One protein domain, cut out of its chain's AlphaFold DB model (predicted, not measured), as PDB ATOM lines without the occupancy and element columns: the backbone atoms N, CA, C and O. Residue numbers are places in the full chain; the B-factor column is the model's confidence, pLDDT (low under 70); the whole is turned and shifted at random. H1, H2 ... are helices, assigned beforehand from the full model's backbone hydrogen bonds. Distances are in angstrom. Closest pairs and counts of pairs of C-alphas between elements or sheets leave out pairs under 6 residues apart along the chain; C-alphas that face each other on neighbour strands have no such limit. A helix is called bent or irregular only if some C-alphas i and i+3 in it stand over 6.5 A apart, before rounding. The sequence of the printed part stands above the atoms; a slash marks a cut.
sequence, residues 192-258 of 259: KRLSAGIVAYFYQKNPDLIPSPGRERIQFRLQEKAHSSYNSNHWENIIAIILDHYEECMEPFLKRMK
ATOM      1  N   LYS A 192     143.226 -27.802  76.674       93.00
ATOM      2  CA  LYS A 192     142.148 -27.468  75.730       93.00
ATOM      3  C   LYS A 192     140.950 -28.398  75.916       93.00
ATOM      4  O   LYS A 192     139.824 -27.917  76.012       93.00
ATOM      5  N   ARG A 193     141.173 -29.713  76.034       92.69
ATOM      6  CA  ARG A 193     140.110 -30.703  76.294       92.69
ATOM      7  C   ARG A 193     139.404 -30.468  77.623       92.69
ATOM      8  O   ARG A 193     138.177 -30.475  77.653       92.69
ATOM      9  N   LEU A 194     140.155 -30.219  78.694       93.31
ATOM     10  CA  LEU A 194     139.588 -29.912  80.006       93.31
ATOM     11  C   LEU A 194     138.721 -28.646  79.950       93.31
ATOM     12  O   LEU A 194     137.568 -28.661  80.375       93.31
ATOM     13  N   SER A 195     139.253 -27.569  79.369       92.50
ATOM     14  CA  SER A 195     138.554 -26.284  79.242       92.50
ATOM     15  C   SER A 195     137.286 -26.411  78.396       92.50
ATOM     16  O   SER A 195     136.224 -25.936  78.798       92.50
ATOM     17  N   ALA A 196     137.365 -27.120  77.266       92.38
ATOM     18  CA  ALA A 196     136.214 -27.418  76.421       92.38
ATOM     19  C   ALA A 196     135.156 -28.244  77.167       92.38
ATOM     20  O   ALA A 196     133.968 -27.949  77.067       92.38
ATOM     21  N   GLY A 197     135.575 -29.234  77.962       92.00
ATOM     22  CA  GLY A 197     134.681 -30.039  78.793       92.00
ATOM     23  C   GLY A 197     133.944 -29.223  79.852       92.00
ATOM     24  O   GLY A 197     132.733 -29.375  80.012       92.00
ATOM     25  N   ILE A 198     134.644 -28.307  80.525       91.31
ATOM     26  CA  ILE A 198     134.044 -27.388  81.501       91.31
ATOM     27  C   ILE A 198     132.995 -26.502  80.823       91.31
ATOM     28  O   ILE A 198     131.869 -26.384  81.311       91.31
ATOM     29  N   VAL A 199     133.331 -25.907  79.676       90.88
ATOM     30  CA  VAL A 199     132.394 -25.058  78.929       90.88
ATOM     31  C   VAL A 199     131.195 -25.863  78.432       90.88
ATOM     32  O   VAL A 199     130.064 -25.418  78.603       90.88
ATOM     33  N   ALA A 200     131.400 -27.066  77.893       90.62
ATOM     34  CA  ALA A 200     130.310 -27.939  77.460       90.62
ATOM     35  C   ALA A 200     129.366 -28.310  78.616       90.62
ATOM     36  O   ALA A 200     128.145 -28.269  78.459       90.62
ATOM     37  N   TYR A 201     129.921 -28.611  79.795       91.00
ATOM     38  CA  TYR A 201     129.140 -28.881  81.001       91.00
ATOM     39  C   TYR A 201     128.255 -27.687  81.377       91.00
ATOM     40  O   TYR A 201     127.048 -27.852  81.575       91.00
ATOM     41  N   PHE A 202     128.826 -26.479  81.433       89.62
ATOM     42  CA  PHE A 202     128.051 -25.276  81.738       89.62
ATOM     43  C   PHE A 202     127.023 -24.966  80.656       89.62
ATOM     44  O   PHE A 202     125.899 -24.621  80.990       89.62
ATOM     45  N   TYR A 203     127.352 -25.175  79.384       89.38
ATOM     46  CA  TYR A 203     126.428 -24.952  78.276       89.38
ATOM     47  C   TYR A 203     125.179 -25.826  78.414       89.38
ATOM     48  O   TYR A 203     124.066 -25.356  78.198       89.38
ATOM     49  N   GLN A 204     125.353 -27.080  78.836       87.81
ATOM     50  CA  GLN A 204     124.250 -28.021  78.998       87.81
ATOM     51  C   GLN A 204     123.474 -27.837  80.311       87.81
ATOM     52  O   GLN A 204     122.261 -28.046  80.338       87.81
ATOM     53  N   LYS A 205     124.157 -27.521  81.419       89.69
ATOM     54  CA  LYS A 205     123.541 -27.492  82.756       89.69
ATOM     55  C   LYS A 205     123.086 -26.110  83.196       89.69
ATOM     56  O   LYS A 205     122.037 -26.008  83.815       89.69
ATOM     57  N   ASN A 206     123.871 -25.079  82.904       88.94
ATOM     58  CA  ASN A 206     123.649 -23.708  83.357       88.94
ATOM     59  C   ASN A 206     124.168 -22.723  82.295       88.94
ATOM     60  O   ASN A 206     125.185 -22.058  82.528       88.94
ATOM     61  N   PRO A 207     123.516 -22.639  81.119       86.19
ATOM     62  CA  PRO A 207     124.027 -21.854  79.999       86.19
ATOM     63  C   PRO A 207     124.237 -20.390  80.382       86.19
ATOM     64  O   PRO A 207     125.177 -19.778  79.891       86.19
ATOM     65  N   ASP A 208     123.440 -19.854  81.313       87.00
ATOM     66  CA  ASP A 208     123.526 -18.479  81.825       87.00
ATOM     67  C   ASP A 208     124.885 -18.090  82.417       87.00
ATOM     68  O   ASP A 208     125.243 -16.912  82.406       87.00
ATOM     69  N   LEU A 209     125.685 -19.072  82.840       85.81
ATOM     70  CA  LEU A 209     127.047 -18.863  83.332       85.81
ATOM     71  C   LEU A 209     128.079 -18.676  82.206       85.81
ATOM     72  O   LEU A 209     129.200 -18.233  82.462       85.81
ATOM     73  N   ILE A 210     127.714 -18.968  80.957       87.50
ATOM     74  CA  ILE A 210     128.554 -18.743  79.779       87.50
ATOM     75  C   ILE A 210     128.314 -17.330  79.228       87.50
ATOM     76  O   ILE A 210     127.154 -16.961  79.009       87.50
ATOM     77  N   PRO A 211     129.376 -16.553  78.925       89.06
ATOM     78  CA  PRO A 211     129.244 -15.268  78.238       89.06
ATOM     79  C   PRO A 211     128.422 -15.396  76.945       89.06
ATOM     80  O   PRO A 211     128.707 -16.280  76.136       89.06
ATOM     81  N   SER A 212     127.449 -14.499  76.720       89.56
ATOM     82  CA  SER A 212     126.551 -14.546  75.543       89.56
ATOM     83  C   SER A 212     127.295 -14.760  74.218       89.56
ATOM     84  O   SER A 212     126.959 -15.713  73.518       89.56
ATOM     85  N   PRO A 213     128.388 -14.020  73.921       89.62
ATOM     86  CA  PRO A 213     129.113 -14.205  72.664       89.62
ATOM     87  C   PRO A 213     129.698 -15.614  72.497       89.62
ATOM     88  O   PRO A 213     129.743 -16.141  71.392       89.62
ATOM     89  N   GLY A 214     130.137 -16.252  73.589       88.19
ATOM     90  CA  GLY A 214     130.646 -17.628  73.555       88.19
ATOM     91  C   GLY A 214     129.523 -18.645  73.367       88.19
ATOM     92  O   GLY A 214     129.659 -19.585  72.588       88.19
ATOM     93  N   ARG A 215     128.381 -18.422  74.029       89.69
ATOM     94  CA  ARG A 215     127.187 -19.270  73.910       89.69
ATOM     95  C   ARG A 215     126.633 -19.266  72.488       89.69
ATOM     96  O   ARG A 215     126.369 -20.331  71.944       89.69
ATOM     97  N   GLU A 216     126.499 -18.085  71.892       90.56
ATOM     98  CA  GLU A 216     125.982 -17.893  70.534       90.56
ATOM     99  C   GLU A 216     126.871 -18.575  69.489       90.56
ATOM    100  O   GLU A 216     126.361 -19.264  68.609       90.56
ATOM    101  N   ARG A 217     128.200 -18.466  69.628       91.00
ATOM    102  CA  ARG A 217     129.164 -19.149  68.750       91.00
ATOM    103  C   ARG A 217     129.039 -20.670  68.837       91.00
ATOM    104  O   ARG A 217     128.967 -21.336  67.808       91.00
ATOM    105  N   ILE A 218     128.951 -21.231  70.047       90.06
ATOM    106  CA  ILE A 218     128.746 -22.679  70.243       90.06
ATOM    107  C   ILE A 218     127.409 -23.121  69.631       90.06
ATOM    108  O   ILE A 218     127.355 -24.114  68.904       90.06
ATOM    109  N   GLN A 219     126.336 -22.367  69.882       89.62
ATOM    110  CA  GLN A 219     125.005 -22.656  69.357       89.62
ATOM    111  C   GLN A 219     124.973 -22.622  67.824       89.62
ATOM    112  O   GLN A 219     124.414 -23.531  67.210       89.62
ATOM    113  N   PHE A 220     125.604 -21.621  67.212       89.81
ATOM    114  CA  PHE A 220     125.721 -21.488  65.762       89.81
ATOM    115  C   PHE A 220     126.416 -22.709  65.142       89.81
ATOM    116  O   PHE A 220     125.870 -23.343  64.239       89.81
ATOM    117  N   ARG A 221     127.567 -23.123  65.690       88.56
ATOM    118  CA  ARG A 221     128.314 -24.297  65.201       88.56
ATOM    119  C   ARG A 221     127.551 -25.613  65.371       88.56
ATOM    120  O   ARG A 221     127.611 -26.486  64.506       88.56
ATOM    121  N   LEU A 222     126.796 -25.763  66.460       86.00
ATOM    122  CA  LEU A 222     125.915 -26.921  66.657       86.00
ATOM    123  C   LEU A 222     124.767 -26.951  65.636       86.00
ATOM    124  O   LEU A 222     124.401 -28.030  65.169       86.00
ATOM    125  N   GLN A 223     124.214 -25.789  65.275       85.19
ATOM    126  CA  GLN A 223     123.167 -25.670  64.256       85.19
ATOM    127  C   GLN A 223     123.694 -25.981  62.850       85.19
ATOM    128  O   GLN A 223     123.007 -26.674  62.102       85.19
ATOM    129  N   GLU A 224     124.924 -25.577  62.512       82.38
ATOM    130  CA  GLU A 224     125.564 -25.943  61.236       82.38
ATOM    131  C   GLU A 224     125.697 -27.467  61.065       82.38
ATOM    132  O   GLU A 224     125.519 -27.989  59.963       82.38
ATOM    133  N   LYS A 225     125.945 -28.212  62.154       75.62
ATOM    134  CA  LYS A 225     126.031 -29.684  62.121       75.62
ATOM    135  C   LYS A 225     124.679 -30.399  62.288       75.62
ATOM    136  O   LYS A 225     124.635 -31.621  62.134       75.62
ATOM    137  N   ALA A 226     123.570 -29.692  62.527       63.75
ATOM    138  CA  ALA A 226     122.255 -30.284  62.824       63.75
ATOM    139  C   ALA A 226     121.607 -31.054  61.651       63.75
ATOM    140  O   ALA A 226     120.658 -31.808  61.860       63.75
ATOM    141  N   HIS A 227     122.116 -30.896  60.424       59.34
ATOM    142  CA  HIS A 227     121.696 -31.681  59.253       59.34
ATOM    143  C   HIS A 227     122.447 -33.014  59.095       59.34
ATOM    144  O   HIS A 227     122.097 -33.822  58.236       59.34
ATOM    145  N   SER A 228     123.469 -33.258  59.920       61.53
ATOM    146  CA  SER A 228     124.136 -34.557  60.050       61.53
ATOM    147  C   SER A 228     123.523 -35.347  61.217       61.53
ATOM    148  O   SER A 228     122.740 -34.795  61.985       61.53
ATOM    149  N   SER A 229     123.842 -36.632  61.387       60.72
ATOM    150  CA  SER A 229     123.371 -37.500  62.493       60.72
ATOM    151  C   SER A 229     123.857 -37.073  63.900       60.72
ATOM    152  O   SER A 229     123.990 -37.889  64.811       60.72
ATOM    153  N   TYR A 230     124.147 -35.786  64.080       64.44
ATOM    154  CA  TYR A 230     124.789 -35.164  65.221       64.44
ATOM    155  C   TYR A 230     123.749 -34.774  66.274       64.44
ATOM    156  O   TYR A 230     122.943 -33.865  66.084       64.44
ATOM    157  N   ASN A 231     123.759 -35.467  67.412       69.94
ATOM    158  CA  ASN A 231     122.885 -35.138  68.534       69.94
ATOM    159  C   ASN A 231     123.428 -33.909  69.280       69.94
ATOM    160  O   ASN A 231     124.364 -34.022  70.073       69.94
ATOM    161  N   SER A 232     122.830 -32.743  69.042       65.94
ATOM    162  CA  SER A 232     123.230 -31.454  69.624       65.94
ATOM    163  C   SER A 232     123.092 -31.368  71.151       65.94
ATOM    164  O   SER A 232     123.688 -30.486  71.761       65.94
ATOM    165  N   ASN A 233     122.363 -32.299  71.777       69.44
ATOM    166  CA  ASN A 233     122.214 -32.388  73.232       69.44
ATOM    167  C   ASN A 233     123.215 -33.352  73.891       69.44
ATOM    168  O   ASN A 233     123.181 -33.529  75.111       69.44
ATOM    169  N   HIS A 234     124.090 -33.996  73.112       81.44
ATOM    170  CA  HIS A 234     125.104 -34.903  73.642       81.44
ATOM    171  C   HIS A 234     126.371 -34.142  74.044       81.44
ATOM    172  O   HIS A 234     126.922 -33.371  73.260       81.44
ATOM    173  N   TRP A 235     126.866 -34.393  75.255       82.56
ATOM    174  CA  TRP A 235     127.991 -33.649  75.830       82.56
ATOM    175  C   TRP A 235     129.279 -33.762  74.981       82.56
ATOM    176  O   TRP A 235     129.909 -32.751  74.688       82.56
ATOM    177  N   GLU A 236     129.615 -34.965  74.494       85.25
ATOM    178  CA  GLU A 236     130.749 -35.213  73.580       85.25
ATOM    179  C   GLU A 236     130.688 -34.381  72.295       85.25
ATOM    180  O   GLU A 236     131.718 -33.919  71.808       85.25
ATOM    181  N   ASN A 237     129.486 -34.148  71.768       86.06
ATOM    182  CA  ASN A 237     129.296 -33.383  70.542       86.06
ATOM    183  C   ASN A 237     129.551 -31.890  70.776       86.06
ATOM    184  O   ASN A 237     130.183 -31.224  69.961       86.06
ATOM    185  N   ILE A 238     129.133 -31.367  71.929       87.69
ATOM    186  CA  ILE A 238     129.422 -29.983  72.319       87.69
ATOM    187  C   ILE A 238     130.933 -29.798  72.527       87.69
ATOM    188  O   ILE A 238     131.500 -28.811  72.064       87.69
ATOM    189  N   ILE A 239     131.609 -30.767  73.154       90.81
ATOM    190  CA  ILE A 239     133.070 -30.737  73.327       90.81
ATOM    191  C   ILE A 239     133.793 -30.769  71.989       90.81
ATOM    192  O   ILE A 239     134.711 -29.980  71.790       90.81
ATOM    193  N   ALA A 240     133.392 -31.652  71.077       89.56
ATOM    194  CA  ALA A 240     133.999 -31.741  69.757       89.56
ATOM    195  C   ALA A 240     133.847 -30.422  68.981       89.56
ATOM    196  O   ALA A 240     134.828 -29.933  68.437       89.56
ATOM    197  N   ILE A 241     132.670 -29.784  69.022       90.38
ATOM    198  CA  ILE A 241     132.466 -28.446  68.443       90.38
ATOM    199  C   ILE A 241     133.407 -27.407  69.060       90.38
ATOM    200  O   ILE A 241     134.038 -26.644  68.331       90.38
ATOM    201  N   ILE A 242     133.510 -27.373  70.390       92.12
ATOM    202  CA  ILE A 242     134.385 -26.412  71.067       92.12
ATOM    203  C   ILE A 242     135.850 -26.696  70.732       92.12
ATOM    204  O   ILE A 242     136.606 -25.756  70.576       92.12
ATOM    205  N   LEU A 243     136.277 -27.951  70.602       93.06
ATOM    206  CA  LEU A 243     137.655 -28.280  70.229       93.06
ATOM    207  C   LEU A 243     137.969 -27.921  68.772       93.06
ATOM    208  O   LEU A 243     139.017 -27.326  68.523       93.06
ATOM    209  N   ASP A 244     137.058 -28.219  67.842       91.69
ATOM    210  CA  ASP A 244     137.182 -27.885  66.415       91.69
ATOM    211  C   ASP A 244     137.270 -26.361  66.199       91.69
ATOM    212  O   ASP A 244     137.960 -25.887  65.297       91.69
ATOM    213  N   HIS A 245     136.598 -25.585  67.058       92.00
ATOM    214  CA  HIS A 245     136.518 -24.124  66.985       92.00
ATOM    215  C   HIS A 245     137.048 -23.445  68.258       92.00
ATOM    216  O   HIS A 245     136.511 -22.430  68.704       92.00
ATOM    217  N   TYR A 246     138.113 -23.997  68.851       90.50
ATOM    218  CA  TYR A 246     138.573 -23.630  70.198       90.50
ATOM    219  C   TYR A 246     138.834 -22.142  70.381       90.50
ATOM    220  O   TYR A 246     138.353 -21.550  71.341       90.50
ATOM    221  N   GLU A 247     139.568 -21.518  69.466       90.88
ATOM    222  CA  GLU A 247     139.908 -20.098  69.581       90.88
ATOM    223  C   GLU A 247     138.656 -19.218  69.546       90.88
ATOM    224  O   GLU A 247     138.482 -18.353  70.401       90.88
ATOM    225  N   GLU A 248     137.737 -19.492  68.622       91.00
ATOM    226  CA  GLU A 248     136.485 -18.755  68.475       91.00
ATOM    227  C   GLU A 248     135.553 -18.972  69.678       91.00
ATOM    228  O   GLU A 248     135.016 -18.012  70.234       91.00
ATOM    229  N   CYS A 249     135.364 -20.212  70.126       90.00
ATOM    230  CA  CYS A 249     134.479 -20.512  71.250       90.00
ATOM    231  C   CYS A 249     135.043 -20.015  72.591       90.00
ATOM    232  O   CYS A 249     134.271 -19.589  73.451       90.00
ATOM    233  N   MET A 250     136.368 -20.031  72.770       90.50
ATOM    234  CA  MET A 250     137.021 -19.684  74.039       90.50
ATOM    235  C   MET A 250     137.437 -18.211  74.149       90.50
ATOM    236  O   MET A 250     137.601 -17.722  75.268       90.50
ATOM    237  N   GLU A 251     137.569 -17.470  73.042       91.44
ATOM    238  CA  GLU A 251     137.938 -16.042  73.047       91.44
ATOM    239  C   GLU A 251     137.109 -15.198  74.045       91.44
ATOM    240  O   GLU A 251     137.714 -14.438  74.807       91.44
ATOM    241  N   PRO A 252     135.766 -15.324  74.134       88.38
ATOM    242  CA  PRO A 252     134.964 -14.525  75.067       88.38
ATOM    243  C   PRO A 252     135.268 -14.811  76.544       88.38
ATOM    244  O   PRO A 252     135.128 -13.928  77.388       88.38
ATOM    245  N   PHE A 253     135.709 -16.030  76.861       85.38
ATOM    246  CA  PHE A 253     136.129 -16.416  78.209       85.38
ATOM    247  C   PHE A 253     137.517 -15.857  78.529       85.38
ATOM    248  O   PHE A 253     137.735 -15.321  79.613       85.38
ATOM    249  N   LEU A 254     138.440 -15.925  77.564       83.88
ATOM    250  CA  LEU A 254     139.798 -15.396  77.702       83.88
ATOM    251  C   LEU A 254     139.819 -13.869  77.847       83.88
ATOM    252  O   LEU A 254     140.645 -13.352  78.594       83.88
ATOM    253  N   LYS A 255     138.920 -13.146  77.163       86.94
ATOM    254  CA  LYS A 255     138.784 -11.686  77.313       86.94
ATOM    255  C   LYS A 255     138.338 -11.300  78.723       86.94
ATOM    256  O   LYS A 255     138.984 -10.465  79.338       86.94
ATOM    257  N   ARG A 256     137.331 -11.989  79.272       81.94
ATOM    258  CA  ARG A 256     136.840 -11.757  80.642       81.94
ATOM    259  C   ARG A 256     137.868 -12.017  81.740       81.94
ATOM    260  O   ARG A 256     137.753 -11.430  82.799       81.94
ATOM    261  N   MET A 257     138.830 -12.918  81.528       76.44
ATOM    262  CA  MET A 257     139.894 -13.173  82.516       76.44
ATOM    263  C   MET A 257     140.996 -12.104  82.517       76.44
ATOM    264  O   MET A 257     141.838 -12.111  83.410       76.44
ATOM    265  N   LYS A 258     141.038 -11.235  81.500       76.88
ATOM    266  CA  LYS A 258     142.017 -10.141  81.381       76.88
ATOM    267  C   LYS A 258     141.467  -8.788  81.846       76.88
ATOM    268  O   LYS A 258     142.239  -7.833  81.901       76.88
TER     269      LYS A 258
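Overview. This is residues 192 to 258 of the 259 residues of an uncharacterized protein of Candidatus Brocadiae bacterium (UniProt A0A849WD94). What shape do the helices make? H1 crosses H3 steeply, and this pair sits across a second pair, H2 and H4, whose first halves pack side by side, running opposite ways along the long axis. The link with residue 229 lies at one end of that axis and the end of H4 at the other. What is printed? The printed part has 67 residues with four named helices, H1 to H4 in chain order, and no named strand, an all helix domain. It is compact, with a radius of gyration of the C-alphas of 11.0 A, yet elongated, spanning 38 by 21 by 21 A.

Along the chain. Where is the longest helix? H1, residues 192 to 205, runs 19.9 A from C-alpha 192 at (142.148, -27.468, 75.730). Where are the others? H2 is residues 212 to 224, 18.3 A, and H3 is residues 235 to 244, 14.4 A. H4, residues 246 to 256, runs 15.9 A to C-alpha 256 at (136.840, -11.757, 80.642); it is irregular, with C-alphas 249 and 252 7.1 A apart.

Arrangement. What does H1 touch? It touches H3 at a steep tilt of 46 degrees, opposite ways, closest at the C-alphas of Ala 196 and Ile 239, 5.5 A. What does H2 touch? With residues 218 to 222 alone it touches H3, about perpendicular at 81 degrees, closest at the C-alphas of Arg 221 and Ile 241, 6.7 A. With residues 213 to 218 alone it touches H4 at a shallow tilt of 12 degrees, opposite ways, closest at the C-alphas of Gly 214 and Cys 249, 5.3 A. Are the backbones in order? Every O i to N i+4 pair is within hydrogen-bond range in H1, H2 and H3, and 5 of 7 are in H4.

Size, cuts and confidence. How far does it reach? The two C-alphas farthest apart, those of Ser 229 and Lys 258, are 38.1 A apart. Are there cuts or long links? The printed part has no cut; the link from H3 to H4 is tight, and the other two are short. Where is confidence low? Residues 226 to 233 have pLDDT under 70.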